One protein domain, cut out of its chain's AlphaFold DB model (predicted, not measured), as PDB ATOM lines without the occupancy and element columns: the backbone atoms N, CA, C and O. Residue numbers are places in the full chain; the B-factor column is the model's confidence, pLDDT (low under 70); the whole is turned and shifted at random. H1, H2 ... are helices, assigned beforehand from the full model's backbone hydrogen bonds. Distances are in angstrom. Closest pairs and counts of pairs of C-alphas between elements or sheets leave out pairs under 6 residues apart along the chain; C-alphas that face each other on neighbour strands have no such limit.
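What this domain is: This is residues 244 to 335 and 356 to 375 of the 479 residues of an uncharacterized protein of Leptospira stimsonii (UniProt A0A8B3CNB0). Five helices zigzag up and down, with H1, H3 and H5 side by side in a row and H2 and H4 packed on one side of that row; H6 packs on H4, farther out from the row, and together the six make a bundle. H3 is in the middle, between H1 and H5 in the row and with H2 and H4 over it. The printed part has 112 residues with six named helices, H1 to H6 in chain order, and no named strand; the class is all helix. The whole is compact, with a radius of gyration of the C-alphas of 13.9 A, and its outline is rounded, with spans of 43 by 34 by 25 A.

Where its parts are: The longest helix by residues is H6, residues 356 to 375, 28.2 A from C-alpha 356 at (77.393, -12.114, -221.151) to C-alpha 375 at (74.149, -39.939, -217.604). H5, residues 317 to 335, measures 25.9 A and has a kink of 28 degrees near residue 329. H3, residues 280 to 296, measures 23.9 A, and H4, residues 301 to 314, measures 19.8 A. H1 is residues 247 to 259, with C-alpha 247 at (72.138, -23.399, -238.463), and H2 is residues 263 to 274.

How they stand to each other: H3 is the hub and touches four helices. H3 and H4 form a hairpin, at a shallow tilt of 25 degrees, with the C-alphas of Gly 294 and Ala 304 closest at 4.5 A. H2 and H3 form another hairpin, at a tilt of 35.4 degrees, only just steep, with the C-alphas of Ala 274 and Ala 283 closest at 3.9 A. H3 touches H5 the same way at a shallow tilt of 5 degrees, through residues 320 to 327 of H5 alone; the closest C-alphas are those of His 295 and Ala 327, 6.0 A apart. H1 touches H3 with residues 247 to 251 alone, the C-alphas of Glu 248 and Ile 282 being closest at 6.7 A. H1 and H2 form a hairpin, with the C-alphas of Ala 254 and Ala 266 closest at 4.6 A. H6 touches H4 with residues 358 to 365 alone, at a shallow tilt of 29 degrees, with the C-alphas of Ile 303 and Ile 358 closest at 6.8 A. H2 and H6 only just touch, with 3 pairs of C-alphas within 8 A, the closest being those of Thr 268 and Val 357 at 6.2 A. H3 and H6 are apart. Every O i to N i+4 pair is within hydrogen-bond range in H1, H2, H3 and H6, against 8 of 10 in H4 and 11 of 15 in H5.

The domain as a whole: The two C-alphas farthest apart are those of Arg 245 and Glu 335, at 45.5 A. Residues 336 to 355 are not printed, and C-alphas 335 and 356 are 30.3 A apart across this cut. Of the links that are printed whole, each is tight. The mean pLDDT of the printed part is 89.2; residues 330 to 335 and residue 375 are under 70.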
ATOM      1  N   LEU A 244      66.623 -16.043-241.184       82.56
ATOM      2  CA  LEU A 244      67.622 -17.092-240.953       82.56
ATOM      3  C   LEU A 244      67.028 -18.320-240.253       82.56
ATOM      4  O   LEU A 244      66.926 -18.361-239.024       82.56
ATOM      5  N   ARG A 245      66.707 -19.362-241.025       81.25
ATOM      6  CA  ARG A 245      66.102 -20.590-240.480       81.25
ATOM      7  C   ARG A 245      67.109 -21.692-240.149       81.25
ATOM      8  O   ARG A 245      66.959 -22.349-239.120       81.25
ATOM      9  N   SER A 246      68.143 -21.890-240.967       89.50
ATOM     10  CA  SER A 246      69.104 -22.987-240.778       89.50
ATOM     11  C   SER A 246      70.311 -22.594-239.915       89.50
ATOM     12  O   SER A 246      70.723 -21.432-239.875       89.50
ATOM     13  N   ALA A 247      70.896 -23.579-239.223       92.19
ATOM     14  CA  ALA A 247      72.138 -23.399-238.463       92.19
ATOM     15  C   ALA A 247      73.305 -23.000-239.382       92.19
ATOM     16  O   ALA A 247      74.119 -22.153-239.022       92.19
ATOM     17  N   GLU A 248      73.326 -23.543-240.600       92.88
ATOM     18  CA  GLU A 248      74.290 -23.185-241.636       92.88
ATOM     19  C   GLU A 248      74.215 -21.697-242.000       92.88
ATOM     20  O   GLU A 248      75.230 -21.016-241.951       92.88
ATOM     21  N   MET A 249      73.029 -21.147-242.286       93.75
ATOM     22  CA  MET A 249      72.898 -19.728-242.649       93.75
ATOM     23  C   MET A 249      73.340 -18.800-241.513       93.75
ATOM     24  O   MET A 249      73.980 -17.774-241.748       93.75
ATOM     25  N   LYS A 250      73.061 -19.187-240.262       95.56
ATOM     26  CA  LYS A 250      73.565 -18.481-239.075       95.56
ATOM     27  C   LYS A 250      75.092 -18.556-238.980       95.56
ATOM     28  O   LYS A 250      75.725 -17.551-238.671       95.56
ATOM     29  N   TYR A 251      75.690 -19.706-239.295       96.12
ATOM     30  CA  TYR A 251      77.144 -19.860-239.356       96.12
ATOM     31  C   TYR A 251      77.769 -18.991-240.459       96.12
ATOM     32  O   TYR A 251      78.735 -18.280-240.187       96.12
ATOM     33  N   LEU A 252      77.192 -18.967-241.668       95.62
ATOM     34  CA  LEU A 252      77.664 -18.114-242.768       95.62
ATOM     35  C   LEU A 252      77.602 -16.628-242.396       95.62
ATOM     36  O   LEU A 252      78.527 -15.877-242.715       95.62
ATOM     37  N   ARG A 253      76.553 -16.205-241.673       96.44
ATOM     38  CA  ARG A 253      76.471 -14.855-241.100       96.44
ATOM     39  C   ARG A 253      77.608 -14.596-240.118       96.44
ATOM     40  O   ARG A 253      78.306 -13.604-240.277       96.44
ATOM     41  N   ALA A 254      77.797 -15.467-239.126       96.50
ATOM     42  CA  ALA A 254      78.838 -15.312-238.108       96.50
ATOM     43  C   ALA A 254      80.238 -15.216-238.735       96.50
ATOM     44  O   ALA A 254      81.021 -14.336-238.384       96.50
ATOM     45  N   TYR A 255      80.514 -16.054-239.735       95.62
ATOM     46  CA  TYR A 255      81.767 -16.024-240.486       95.62
ATOM     47  C   TYR A 255      81.936 -14.758-241.311       95.62
ATOM     48  O   TYR A 255      83.008 -14.157-241.319       95.62
ATOM     49  N   SER A 256      80.869 -14.295-241.950       95.62
ATOM     50  CA  SER A 256      80.922 -13.052-242.712       95.62
ATOM     51  C   SER A 256      81.095 -11.829-241.805       95.62
ATOM     52  O   SER A 256      81.830 -10.910-242.157       95.62
ATOM     53  N   LEU A 257      80.496 -11.833-240.605       96.06
ATOM     54  CA  LEU A 257      80.740 -10.821-239.571       96.06
ATOM     55  C   LEU A 257      82.208 -10.826-239.139       96.06
ATOM     56  O   LEU A 257      82.816  -9.764-239.053       96.06
ATOM     57  N   GLU A 258      82.796 -12.006-238.927       94.31
ATOM     58  CA  GLU A 258      84.212 -12.139-238.575       94.31
ATOM     59  C   GLU A 258      85.107 -11.517-239.653       94.31
ATOM     60  O   GLU A 258      85.867 -10.592-239.373       94.31
ATOM     61  N   LYS A 259      84.959 -11.967-240.906       92.50
ATOM     62  CA  LYS A 259      85.827 -11.559-242.018       92.50
ATOM     63  C   LYS A 259      85.662 -10.106-242.449       92.50
ATOM     64  O   LYS A 259      86.557  -9.585-243.107       92.50
ATOM     65  N   THR A 260      84.573  -9.453-242.052       93.31
ATOM     66  CA  THR A 260      84.345  -8.012-242.259       93.31
ATOM     67  C   THR A 260      84.751  -7.158-241.052       93.31
ATOM     68  O   THR A 260      84.635  -5.936-241.101       93.31
ATOM     69  N   GLY A 261      85.264  -7.769-239.977       92.00
ATOM     70  CA  GLY A 261      85.761  -7.075-238.786       92.00
ATOM     71  C   GLY A 261      84.711  -6.776-237.712       92.00
ATOM     72  O   GLY A 261      85.009  -6.116-236.717       92.00
ATOM     73  N   ASN A 262      83.490  -7.301-237.846       92.56
ATOM     74  CA  ASN A 262      82.415  -7.197-236.852       92.56
ATOM     75  C   ASN A 262      82.563  -8.275-235.761       92.56
ATOM     76  O   ASN A 262      81.663  -9.074-235.492       92.56
ATOM     77  N   GLN A 263      83.738  -8.310-235.128       90.50
ATOM     78  CA  GLN A 263      84.199  -9.429-234.301       90.50
ATOM     79  C   GLN A 263      83.300  -9.720-233.089       90.50
ATOM     80  O   GLN A 263      83.029 -10.881-232.798       90.50
ATOM     81  N   ASN A 264      82.789  -8.697-232.398       91.06
ATOM     82  CA  ASN A 264      81.926  -8.902-231.222       91.06
ATOM     83  C   ASN A 264      80.623  -9.627-231.582       91.06
ATOM     84  O   ASN A 264      80.179 -10.529-230.867       91.06
ATOM     85  N   GLU A 265      80.013  -9.240-232.701       93.00
ATOM     86  CA  GLU A 265      78.799  -9.881-233.202       93.00
ATOM     87  C   GLU A 265      79.105 -11.296-233.695       93.00
ATOM     88  O   GLU A 265      78.357 -12.222-233.387       93.00
ATOM     89  N   ALA A 266      80.244 -11.488-234.370       95.62
ATOM     90  CA  ALA A 266      80.710 -12.805-234.791       95.62
ATOM     91  C   ALA A 266      80.890 -13.759-233.600       95.62
ATOM     92  O   ALA A 266      80.346 -14.859-233.618       95.62
ATOM     93  N   ILE A 267      81.580 -13.329-232.534       95.44
ATOM     94  CA  ILE A 267      81.760 -14.110-231.296       95.44
ATOM     95  C   ILE A 267      80.403 -14.488-230.703       95.44
ATOM     96  O   ILE A 267      80.186 -15.639-230.332       95.44
ATOM     97  N   THR A 268      79.476 -13.532-230.647       95.12
ATOM     98  CA  THR A 268      78.135 -13.757-230.100       95.12
ATOM     99  C   THR A 268      77.366 -14.808-230.904       95.12
ATOM    100  O   THR A 268      76.780 -15.724-230.326       95.12
ATOM    101  N   GLU A 269      77.368 -14.713-232.234       95.69
ATOM    102  CA  GLU A 269      76.679 -15.672-233.104       95.69
ATOM    103  C   GLU A 269      77.367 -17.046-233.111       95.69
ATOM    104  O   GLU A 269      76.690 -18.071-233.027       95.69
ATOM    105  N   TYR A 270      78.701 -17.093-233.119       97.81
ATOM    106  CA  TYR A 270      79.435 -18.348-232.994       97.81
ATOM    107  C   TYR A 270      79.186 -19.036-231.658       97.81
ATOM    108  O   TYR A 270      78.985 -20.245-231.646       97.81
ATOM    109  N   ALA A 271      79.143 -18.300-230.547       97.12
ATOM    110  CA  ALA A 271      78.852 -18.883-229.244       97.12
ATOM    111  C   ALA A 271      77.454 -19.516-229.215       97.12
ATOM    112  O   ALA A 271      77.312 -20.666-228.802       97.12
ATOM    113  N   LYS A 272      76.431 -18.840-229.755       95.94
ATOM    114  CA  LYS A 272      75.077 -19.419-229.871       95.94
ATOM    115  C   LYS A 272      75.060 -20.747-230.637       95.94
ATOM    116  O   LYS A 272      74.250 -21.613-230.326       95.94
ATOM    117  N   LEU A 273      75.925 -20.904-231.640       97.06
ATOM    118  CA  LEU A 273      76.029 -22.122-232.447       97.06
ATOM    119  C   LEU A 273      76.870 -23.206-231.753       97.06
ATOM    120  O   LEU A 273      76.452 -24.360-231.686       97.06
ATOM    121  N   ALA A 274      78.031 -22.838-231.211       97.25
ATOM    122  CA  ALA A 274      78.987 -23.738-230.567       97.25
ATOM    123  C   ALA A 274      78.458 -24.339-229.255       97.25
ATOM    124  O   ALA A 274      78.710 -25.509-228.950       97.25
ATOM    125  N   PHE A 275      77.707 -23.550-228.489       95.88
ATOM    126  CA  PHE A 275      77.082 -23.940-227.223       95.88
ATOM    127  C   PHE A 275      75.605 -24.299-227.440       95.88
ATOM    128  O   PHE A 275      74.706 -23.806-226.762       95.88
ATOM    129  N   SER A 276      75.364 -25.151-228.438       91.12
ATOM    130  CA  SER A 276      74.057 -25.728-228.749       91.12
ATOM    131  C   SER A 276      74.151 -27.246-228.921       91.12
ATOM    132  O   SER A 276      75.234 -27.795-229.156       91.12
ATOM    133  N   ASP A 277      72.994 -27.906-228.829       86.62
ATOM    134  CA  ASP A 277      72.830 -29.351-229.041       86.62
ATOM    135  C   ASP A 277      72.068 -29.668-230.345       86.62
ATOM    136  O   ASP A 277      71.636 -30.796-230.577       86.62
ATOM    137  N   THR A 278      71.857 -28.662-231.205       84.81
ATOM    138  CA  THR A 278      70.999 -28.798-232.394       84.81
ATOM    139  C   THR A 278      71.721 -29.391-233.595       84.81
ATOM    140  O   THR A 278      71.142 -30.201-234.312       84.81
ATOM    141  N   ASP A 279      72.966 -28.972-233.832       90.69
ATOM    142  CA  ASP A 279      73.753 -29.368-235.000       90.69
ATOM    143  C   ASP A 279      75.227 -29.486-234.608       90.69
ATOM    144  O   ASP A 279      75.906 -28.484-234.377       90.69
ATOM    145  N   LYS A 280      75.714 -30.726-234.498       90.94
ATOM    146  CA  LYS A 280      77.073 -31.010-234.028       90.94
ATOM    147  C   LYS A 280      78.138 -30.472-234.982       90.94
ATOM    148  O   LYS A 280      79.154 -29.957-234.523       90.94
ATOM    149  N   GLU A 281      77.924 -30.588-236.290       92.38
ATOM    150  CA  GLU A 281      78.917 -30.171-237.283       92.38
ATOM    151  C   GLU A 281      79.070 -28.652-237.292       92.38
ATOM    152  O   GLU A 281      80.190 -28.137-237.261       92.38
ATOM    153  N   ILE A 282      77.950 -27.926-237.260       95.62
ATOM    154  CA  ILE A 282      77.971 -26.467-237.154       95.62
ATOM    155  C   ILE A 282      78.532 -26.024-235.800       95.62
ATOM    156  O   ILE A 282      79.316 -25.074-235.758       95.62
ATOM    157  N   ALA A 283      78.209 -26.726-234.709       96.81
ATOM    158  CA  ALA A 283      78.766 -26.423-233.395       96.81
ATOM    159  C   ALA A 283      80.298 -26.580-233.378       96.81
ATOM    160  O   ALA A 283      80.991 -25.704-232.862       96.81
ATOM    161  N   ILE A 284      80.838 -27.635-234.003       96.06
ATOM    162  CA  ILE A 284      82.286 -27.841-234.185       96.06
ATOM    163  C   ILE A 284      82.905 -26.693-234.982       96.06
ATOM    164  O   ILE A 284      83.870 -26.081-234.523       96.06
ATOM    165  N   LYS A 285      82.346 -26.358-236.152       96.25
ATOM    166  CA  LYS A 285      82.876 -25.270-236.989       96.25
ATOM    167  C   LYS A 285      82.893 -23.943-236.229       96.25
ATOM    168  O   LYS A 285      83.925 -23.278-236.192       96.25
ATOM    169  N   ALA A 286      81.789 -23.591-235.574       97.75
ATOM    170  CA  ALA A 286      81.686 -22.376-234.773       97.75
ATOM    171  C   ALA A 286      82.686 -22.367-233.602       97.75
ATOM    172  O   ALA A 286      83.360 -21.364-233.379       97.75
ATOM    173  N   ASN A 287      82.850 -23.494-232.901       97.88
ATOM    174  CA  ASN A 287      83.792 -23.604-231.788       97.88
ATOM    175  C   ASN A 287      85.249 -23.430-232.238       97.88
ATOM    176  O   ASN A 287      86.017 -22.722-231.592       97.88
ATOM    177  N   ARG A 288      85.625 -24.004-233.389       97.00
ATOM    178  CA  ARG A 288      86.955 -23.802-233.985       97.00
ATOM    179  C   ARG A 288      87.214 -22.339-234.346       97.00
ATOM    180  O   ARG A 288      88.326 -21.857-234.153       97.00
ATOM    181  N   ARG A 289      86.203 -21.607-234.832       96.81
ATOM    182  CA  ARG A 289      86.332 -20.159-235.081       96.81
ATOM    183  C   ARG A 289      86.506 -19.368-233.786       96.81
ATOM    184  O   ARG A 289      87.367 -18.497-233.744       96.81
ATOM    185  N   LEU A 290      85.785 -19.708-232.715       96.94
ATOM    186  CA  LEU A 290      86.004 -19.099-231.394       96.94
ATOM    187  C   LEU A 290      87.423 -19.346-230.863       96.94
ATOM    188  O   LEU A 290      88.042 -18.416-230.352       96.94
ATOM    189  N   LEU A 291      87.974 -20.551-231.053       95.69
ATOM    190  CA  LEU A 291      89.374 -20.845-230.726       95.69
ATOM    191  C   LEU A 291      90.337 -19.963-231.525       95.69
ATOM    192  O   LEU A 291      91.225 -19.347-230.941       95.69
ATOM    193  N   MET A 292      90.142 -19.848-232.844       93.75
ATOM    194  CA  MET A 292      90.951 -18.958-233.687       93.75
ATOM    195  C   MET A 292      90.872 -17.503-233.211       93.75
ATOM    196  O   MET A 292      91.898 -16.841-233.076       93.75
ATOM    197  N   LEU A 293      89.668 -17.014-232.903       92.75
ATOM    198  CA  LEU A 293      89.434 -15.660-232.404       92.75
ATOM    199  C   LEU A 293      90.116 -15.406-231.053       92.75
ATOM    200  O   LEU A 293      90.763 -14.372-230.882       92.75
ATOM    201  N   GLY A 294      90.008 -16.346-230.113       91.38
ATOM    202  CA  GLY A 294      90.619 -16.238-228.788       91.38
ATOM    203  C   GLY A 294      92.146 -16.351-228.805       91.38
ATOM    204  O   GLY A 294      92.816 -15.659-228.040       91.38
ATOM    205  N   HIS A 295      92.709 -17.188-229.682       89.69
ATOM    206  CA  HIS A 295      94.151 -17.429-229.744       89.69
ATOM    207  C   HIS A 295      94.923 -16.464-230.653       89.69
ATOM    208  O   HIS A 295      96.023 -16.065-230.281       89.69
ATOM    209  N   TYR A 296      94.378 -16.092-231.819       86.81
ATOM    210  CA  TYR A 296      95.101 -15.311-232.836       86.81
ATOM    211  C   TYR A 296      94.610 -13.869-232.989       86.81
ATOM    212  O   TYR A 296      95.397 -13.005-233.366       86.81
ATOM    213  N   TYR A 297      93.334 -13.595-232.706       86.50
ATOM    214  CA  TYR A 297      92.698 -12.307-233.025       86.50
ATOM    215  C   TYR A 297      92.305 -11.492-231.789       86.50
ATOM    216  O   TYR A 297      91.426 -10.637-231.862       86.50
ATOM    217  N   ASN A 298      92.954 -11.749-230.650       82.31
ATOM    218  CA  ASN A 298      92.793 -10.986-229.411       82.31
ATOM    219  C   ASN A 298      91.328 -10.851-228.929       82.31
ATOM    220  O   ASN A 298      90.945  -9.836-228.364       82.31
ATOM    221  N   ALA A 299      90.493 -11.880-229.123       81.38
ATOM    222  CA  ALA A 299      89.120 -11.898-228.593       81.38
ATOM    223  C   ALA A 299      89.040 -12.147-227.069       81.38
ATOM    224  O   ALA A 299      87.948 -12.249-226.510       81.38
ATOM    225  N   GLY A 300      90.190 -12.288-226.406       82.12
ATOM    226  CA  GLY A 300      90.321 -12.623-224.993       82.12
ATOM    227  C   GLY A 300      90.634 -14.103-224.756       82.12
ATOM    228  O   GLY A 300      90.034 -15.002-225.349       82.12
ATOM    229  N   SER A 301      91.555 -14.365-223.822       85.81
ATOM    230  CA  SER A 301      91.962 -15.724-223.426       85.81
ATOM    231  C   SER A 301      90.812 -16.558-222.865       85.81
ATOM    232  O   SER A 301      90.848 -17.785-222.909       85.81
ATOM    233  N   GLU A 302      89.794 -15.889-222.338       90.00
ATOM    234  CA  GLU A 302      88.630 -16.526-221.743       90.00
ATOM    235  C   GLU A 302      87.751 -17.214-222.794       90.00
ATOM    236  O   GLU A 302      87.331 -18.347-222.579       90.00
ATOM    237  N   ILE A 303      87.576 -16.597-223.972       92.25
ATOM    238  CA  ILE A 303      86.884 -17.215-225.113       92.25
ATOM    239  C   ILE A 303      87.617 -18.483-225.567       92.25
ATOM    240  O   ILE A 303      86.990 -19.521-225.765       92.25
ATOM    241  N   ALA A 304      88.949 -18.432-225.665       92.38
ATOM    242  CA  ALA A 304      89.746 -19.614-225.989       92.38
ATOM    243  C   ALA A 304      89.551 -20.729-224.947       92.38
ATOM    244  O   ALA A 304      89.294 -21.873-225.312       92.38
ATOM    245  N   ARG A 305      89.588 -20.390-223.650       93.31
ATOM    246  CA  ARG A 305      89.437 -21.344-222.542       93.31
ATOM    247  C   ARG A 305      88.087 -22.067-222.562       93.31
ATOM    248  O   ARG A 305      88.046 -23.288-222.405       93.31
ATOM    249  N   ILE A 306      86.983 -21.335-222.730       95.00
ATOM    250  CA  ILE A 306      85.644 -21.946-222.770       95.00
ATOM    251  C   ILE A 306      85.459 -22.803-224.028       95.00
ATOM    252  O   ILE A 306      84.842 -23.866-223.955       95.00
ATOM    253  N   SER A 307      86.021 -22.386-225.164       96.38
ATOM    254  CA  SER A 307      85.941 -23.144-226.411       96.38
ATOM    255  C   SER A 307      86.814 -24.396-226.399       96.38
ATOM    256  O   SER A 307      86.399 -25.414-226.950       96.38
ATOM    257  N   ASP A 308      87.959 -24.373-225.714       95.06
ATOM    258  CA  ASP A 308      88.788 -25.562-225.471       95.06
ATOM    259  C   ASP A 308      87.994 -26.615-224.689       95.06
ATOM    260  O   ASP A 308      87.910 -27.770-225.100       95.06
ATOM    261  N   ARG A 309      87.318 -26.206-223.606       94.50
ATOM    262  CA  ARG A 309      86.459 -27.116-222.831       94.50
ATOM    263  C   ARG A 309      85.291 -27.644-223.664       94.50
ATOM    264  O   ARG A 309      84.960 -28.823-223.608       94.50
ATOM    265  N   ASN A 310      84.669 -26.790-224.473       96.56
ATOM    266  CA  ASN A 310      83.581 -27.216-225.352       96.56
ATOM    267  C   ASN A 310      84.053 -28.195-226.443       96.56
ATOM    268  O   ASN A 310      83.268 -29.029-226.890       96.56
ATOM    269  N   ALA A 311      85.327 -28.150-226.850       95.00
ATOM    270  CA  ALA A 311      85.883 -29.110-227.801       95.00
ATOM    271  C   ALA A 311      85.867 -30.546-227.249       95.00
ATOM    272  O   ALA A 311      85.645 -31.480-228.018       95.00
ATOM    273  N   GLU A 312      86.018 -30.735-225.934       90.56
ATOM    274  CA  GLU A 312      85.870 -32.046-225.280       90.56
ATOM    275  C   GLU A 312      84.455 -32.596-225.469       90.56
ATOM    276  O   GLU A 312      84.280 -33.704-225.979       90.56
ATOM    277  N   ARG A 313      83.438 -31.776-225.176       91.12
ATOM    278  CA  ARG A 313      82.019 -32.114-225.380       91.12
ATOM    279  C   ARG A 313      81.703 -32.441-226.841       91.12
ATOM    280  O   ARG A 313      80.916 -33.340-227.137       91.12
ATOM    281  N   LEU A 314      82.300 -31.695-227.766       91.88
ATOM    282  CA  LEU A 314      82.094 -31.868-229.203       91.88
ATOM    283  C   LEU A 314      82.884 -33.055-229.785       91.88
ATOM    284  O   LEU A 314      82.576 -33.500-230.893       91.88
ATOM    285  N   GLY A 315      83.852 -33.607-229.047       89.06
ATOM    286  CA  GLY A 315      84.766 -34.641-229.538       89.06
ATOM    287  C   GLY A 315      85.790 -34.113-230.549       89.06
ATOM    288  O   GLY A 315      86.223 -34.860-231.420       89.06
ATOM    289  N   ASP A 316      86.160 -32.833-230.450       92.94
ATOM    290  CA  ASP A 316      87.051 -32.114-231.375       92.94
ATOM    291  C   ASP A 316      88.407 -31.735-230.742       92.94
ATOM    292  O   ASP A 316      89.087 -30.790-231.143       92.94
ATOM    293  N   VAL A 317      88.816 -32.482-229.713       91.56
ATOM    294  CA  VAL A 317      89.991 -32.171-228.879       91.56
ATOM    295  C   VAL A 317      91.291 -32.124-229.686       91.56
ATOM    296  O   VAL A 317      92.142 -31.277-229.431       91.56
ATOM    297  N   SER A 318      91.457 -33.006-230.679       90.88
ATOM    298  CA  SER A 318      92.682 -33.062-231.490       90.88
ATOM    299  C   SER A 318      92.895 -31.793-232.323       90.88
ATOM    300  O   SER A 318      94.016 -31.284-232.406       90.88
ATOM    301  N   GLU A 319      91.837 -31.274-232.953       91.06
ATOM    302  CA  GLU A 319      91.957 -30.061-233.765       91.06
ATOM    303  C   GLU A 319      92.080 -28.828-232.859       91.06
ATOM    304  O   GLU A 319      92.915 -27.964-233.120       91.06
ATOM    305  N   ALA A 320      91.351 -28.790-231.735       93.50
ATOM    306  CA  ALA A 320      91.504 -27.743-230.724       93.50
ATOM    307  C   ALA A 320      92.941 -27.666-230.176       93.50
ATOM    308  O   ALA A 320      93.551 -26.596-230.169       93.50
ATOM    309  N   ALA A 321      93.540 -28.812-229.833       92.88
ATOM    310  CA  ALA A 321      94.932 -28.889-229.396       92.88
ATOM    311  C   ALA A 321      95.912 -28.401-230.475       92.88
ATOM    312  O   ALA A 321      96.905 -27.748-230.150       92.88
ATOM    313  N   THR A 322      95.629 -28.672-231.753       92.62
ATOM    314  CA  THR A 322      96.440 -28.179-232.879       92.62
ATOM    315  C   THR A 322      96.395 -26.651-232.961       92.62
ATOM    316  O   THR A 322      97.447 -26.018-233.081       92.62
ATOM    317  N   ILE A 323      95.204 -26.053-232.833       92.69
ATOM    318  CA  ILE A 323      95.020 -24.592-232.831       92.69
ATOM    319  C   ILE A 323      95.778 -23.957-231.665       92.69
ATOM    320  O   ILE A 323      96.579 -23.043-231.881       92.69
ATOM    321  N   ARG A 324      95.581 -24.484-230.450       91.50
ATOM    322  CA  ARG A 324      96.238 -23.994-229.235       91.50
ATOM    323  C   ARG A 324      97.758 -24.075-229.330       91.50
ATOM    324  O   ARG A 324      98.431 -23.068-229.146       91.50
ATOM    325  N   THR A 325      98.298 -25.243-229.679       89.94
ATOM    326  CA  THR A 325      99.755 -25.465-229.752       89.94
ATOM    327  C   THR A 325     100.401 -24.576-230.813       89.94
ATOM    328  O   THR A 325     101.497 -24.056-230.617       89.94
ATOM    329  N   SER A 326      99.733 -24.381-231.956       88.56
ATOM    330  CA  SER A 326     100.222 -23.463-232.990       88.56
ATOM    331  C   SER A 326     100.270 -22.017-232.483       88.56
ATOM    332  O   SER A 326     101.240 -21.320-232.759       88.56
ATOM    333  N   ALA A 327      99.285 -21.588-231.689       86.56
ATOM    334  CA  ALA A 327      99.259 -20.247-231.111       86.56
ATOM    335  C   ALA A 327     100.254 -20.054-229.952       86.56
ATOM    336  O   ALA A 327     100.806 -18.972-229.784       86.56
ATOM    337  N   GLU A 328     100.520 -21.084-229.146       82.56
ATOM    338  CA  GLU A 328     101.507 -21.028-228.055       82.56
ATOM    339  C   GLU A 328     102.930 -20.771-228.564       82.56
ATOM    340  O   GLU A 328     103.691 -20.056-227.912       82.56
ATOM    341  N   LYS A 329     103.266 -21.253-229.769       75.69
ATOM    342  CA  LYS A 329     104.536 -20.925-230.440       75.69
ATOM    343  C   LYS A 329     104.727 -19.421-230.656       75.69
ATOM    344  O   LYS A 329     105.865 -18.978-230.732       75.69
ATOM    345  N   LEU A 330     103.641 -18.649-230.730       68.81
ATOM    346  CA  LEU A 330     103.693 -17.190-230.830       68.81
ATOM    347  C   LEU A 330     104.000 -16.541-229.477       68.81
ATOM    348  O   LEU A 330     104.784 -15.602-229.406       68.81
ATOM    349  N   LYS A 331     103.412 -17.064-228.393       63.91
ATOM    350  CA  LYS A 331     103.547 -16.501-227.039       63.91
ATOM    351  C   LYS A 331     104.923 -16.732-226.423       63.91
ATOM    352  O   LYS A 331     105.385 -15.883-225.672       63.91
ATOM    353  N   LEU A 332     105.586 -17.844-226.744       46.75
ATOM    354  CA  LEU A 332     106.941 -18.126-226.251       46.75
ATOM    355  C   LEU A 332     107.973 -17.097-226.757       46.75
ATOM    356  O   LEU A 332     108.901 -16.784-226.021       46.75
ATOM    357  N   GLY A 333     107.760 -16.501-227.938       46.38
ATOM    358  CA  GLY A 333     108.551 -15.355-228.413       46.38
ATOM    359  C   GLY A 333     108.214 -14.031-227.706       46.38
ATOM    360  O   GLY A 333     109.066 -13.162-227.585       46.38
ATOM    361  N   GLU A 334     106.996 -13.880-227.174       44.12
ATOM    362  CA  GLU A 334     106.560 -12.692-226.416       44.12
ATOM    363  C   GLU A 334     106.872 -12.767-224.903       44.12
ATOM    364  O   GLU A 334     106.718 -11.772-224.194       44.12
ATOM    365  N   GLU A 335     107.248 -13.929-224.354       35.00
ATOM    366  CA  GLU A 335     107.565 -14.091-222.923       35.00
ATOM    367  C   GLU A 335     109.060 -13.975-222.605       35.00
ATOM    368  O   GLU A 335     109.394 -13.446-221.542       35.00
ATOM    369  N   GLU A 356      78.640 -11.353-221.109       89.69
ATOM    370  CA  GLU A 356      77.393 -12.114-221.151       89.69
ATOM    371  C   GLU A 356      77.547 -13.411-221.961       89.69
ATOM    372  O   GLU A 356      77.108 -14.474-221.521       89.69
ATOM    373  N   VAL A 357      78.232 -13.353-223.110       91.88
ATOM    374  CA  VAL A 357      78.548 -14.543-223.915       91.88
ATOM    375  C   VAL A 357      79.343 -15.566-223.103       91.88
ATOM    376  O   VAL A 357      78.995 -16.748-223.117       91.88
ATOM    377  N   ILE A 358      80.372 -15.128-222.373       91.88
ATOM    378  CA  ILE A 358      81.181 -16.007-221.516       91.88
ATOM    379  C   ILE A 358      80.299 -16.651-220.443       91.88
ATOM    380  O   ILE A 358      80.255 -17.876-220.353       91.88
ATOM    381  N   ALA A 359      79.535 -15.853-219.692       93.12
ATOM    382  CA  ALA A 359      78.687 -16.352-218.612       93.12
ATOM    383  C   ALA A 359      77.649 -17.380-219.102       93.12
ATOM    384  O   ALA A 359      77.480 -18.440-218.495       93.12
ATOM    385  N   ASN A 360      76.990 -17.104-220.231       94.94
ATOM    386  CA  ASN A 360      76.011 -18.015-220.827       94.94
ATOM    387  C   ASN A 360      76.659 -19.322-221.307       94.94
ATOM    388  O   ASN A 360      76.097 -20.402-221.114       94.94
ATOM    389  N   SER A 361      77.854 -19.234-221.892       94.81
ATOM    390  CA  SER A 361      78.609 -20.394-222.372       94.81
ATOM    391  C   SER A 361      79.084 -21.279-221.216       94.81
ATOM    392  O   SER A 361      78.952 -22.501-221.268       94.81
ATOM    393  N   GLU A 362      79.571 -20.679-220.128       95.00
ATOM    394  CA  GLU A 362      79.951 -21.412-218.917       95.00
ATOM    395  C   GLU A 362      78.751 -22.086-218.250       95.00
ATOM    396  O   GLU A 362      78.836 -23.251-217.854       95.00
ATOM    397  N   ALA A 363      77.618 -21.384-218.150       95.00
ATOM    398  CA  ALA A 363      76.385 -21.949-217.614       95.00
ATOM    399  C   ALA A 363      75.899 -23.141-218.454       95.00
ATOM    400  O   ALA A 363      75.484 -24.162-217.897       95.00
ATOM    401  N   PHE A 364      75.997 -23.039-219.783       95.19
ATOM    402  CA  PHE A 364      75.695 -24.138-220.695       95.19
ATOM    403  C   PHE A 364      76.609 -25.344-220.447       95.19
ATOM    404  O   PHE A 364      76.109 -26.453-220.253       95.19
ATOM    405  N   LEU A 365      77.930 -25.139-220.392       93.25
ATOM    406  CA  LEU A 365      78.888 -26.220-220.144       93.25
ATOM    407  C   LEU A 365      78.671 -26.876-218.783       93.25
ATOM    408  O   LEU A 365      78.629 -28.097-218.699       93.25
ATOM    409  N   LYS A 366      78.439 -26.090-217.727       93.62
ATOM    410  CA  LYS A 366      78.142 -26.627-216.396       93.62
ATOM    411  C   LYS A 366      76.911 -27.534-216.420       93.62
ATOM    412  O   LYS A 366      76.940 -28.630-215.866       93.62
ATOM    413  N   LYS A 367      75.841 -27.101-217.093       91.44
ATOM    414  CA  LYS A 367      74.627 -27.909-217.263       91.44
ATOM    415  C   LYS A 367      74.907 -29.186-218.063       91.44
ATOM    416  O   LYS A 367      74.373 -30.241-217.726       91.44
ATOM    417  N   ALA A 368      75.736 -29.102-219.104       86.94
ATOM    418  CA  ALA A 368      76.136 -30.253-219.908       86.94
ATOM    419  C   ALA A 368      76.983 -31.255-219.103       86.94
ATOM    420  O   ALA A 368      76.737 -32.455-219.194       86.94
ATOM    421  N   ASP A 369      77.906 -30.779-218.265       86.06
ATOM    422  CA  ASP A 369      78.737 -31.607-217.384       86.06
ATOM    423  C   ASP A 369      77.895 -32.308-216.311       86.06
ATOM    424  O   ASP A 369      78.081 -33.491-216.028       86.06
ATOM    425  N   GLU A 370      76.943 -31.592-215.708       87.44
ATOM    426  CA  GLU A 370      75.986 -32.164-214.759       87.44
ATOM    427  C   GLU A 370      75.110 -33.232-215.429       87.44
ATOM    428  O   GLU A 370      74.899 -34.305-214.857       87.44
ATOM    429  N   ALA A 371      74.653 -32.984-216.661       80.62
ATOM    430  CA  ALA A 371      73.911 -33.960-217.450       80.62
ATOM    431  C   ALA A 371      74.768 -35.183-217.813       80.62
ATOM    432  O   ALA A 371      74.281 -36.306-217.703       80.62
ATOM    433  N   ALA A 372      76.040 -34.993-218.174       75.56
ATOM    434  CA  ALA A 372      76.975 -36.078-218.471       75.56
ATOM    435  C   ALA A 372      77.247 -36.950-217.238       75.56
ATOM    436  O   ALA A 372      77.101 -38.168-217.307       75.56
ATOM    437  N   LYS A 373      77.528 -36.338-216.081       76.94
ATOM    438  CA  LYS A 373      77.691 -37.055-214.802       76.94
ATOM    439  C   LYS A 373      76.424 -37.804-214.401       76.94
ATOM    440  O   LYS A 373      76.490 -38.939-213.935       76.94
ATOM    441  N   ALA A 374      75.254 -37.195-214.596       71.38
ATOM    442  CA  ALA A 374      73.981 -37.867-214.362       71.38
ATOM    443  C   ALA A 374      73.743 -39.019-215.351       71.38
ATOM    444  O   ALA A 374      73.112 -40.009-214.977       71.38
ATOM    445  N   ALA A 375      74.231 -38.899-216.589       64.62
ATOM    446  CA  ALA A 375      74.149 -39.939-217.604       64.62
ATOM    447  C   ALA A 375      75.080 -41.118-217.286       64.62
ATOM    448  O   ALA A 375      74.642 -42.255-217.414       64.62
TER     449      ALA A 375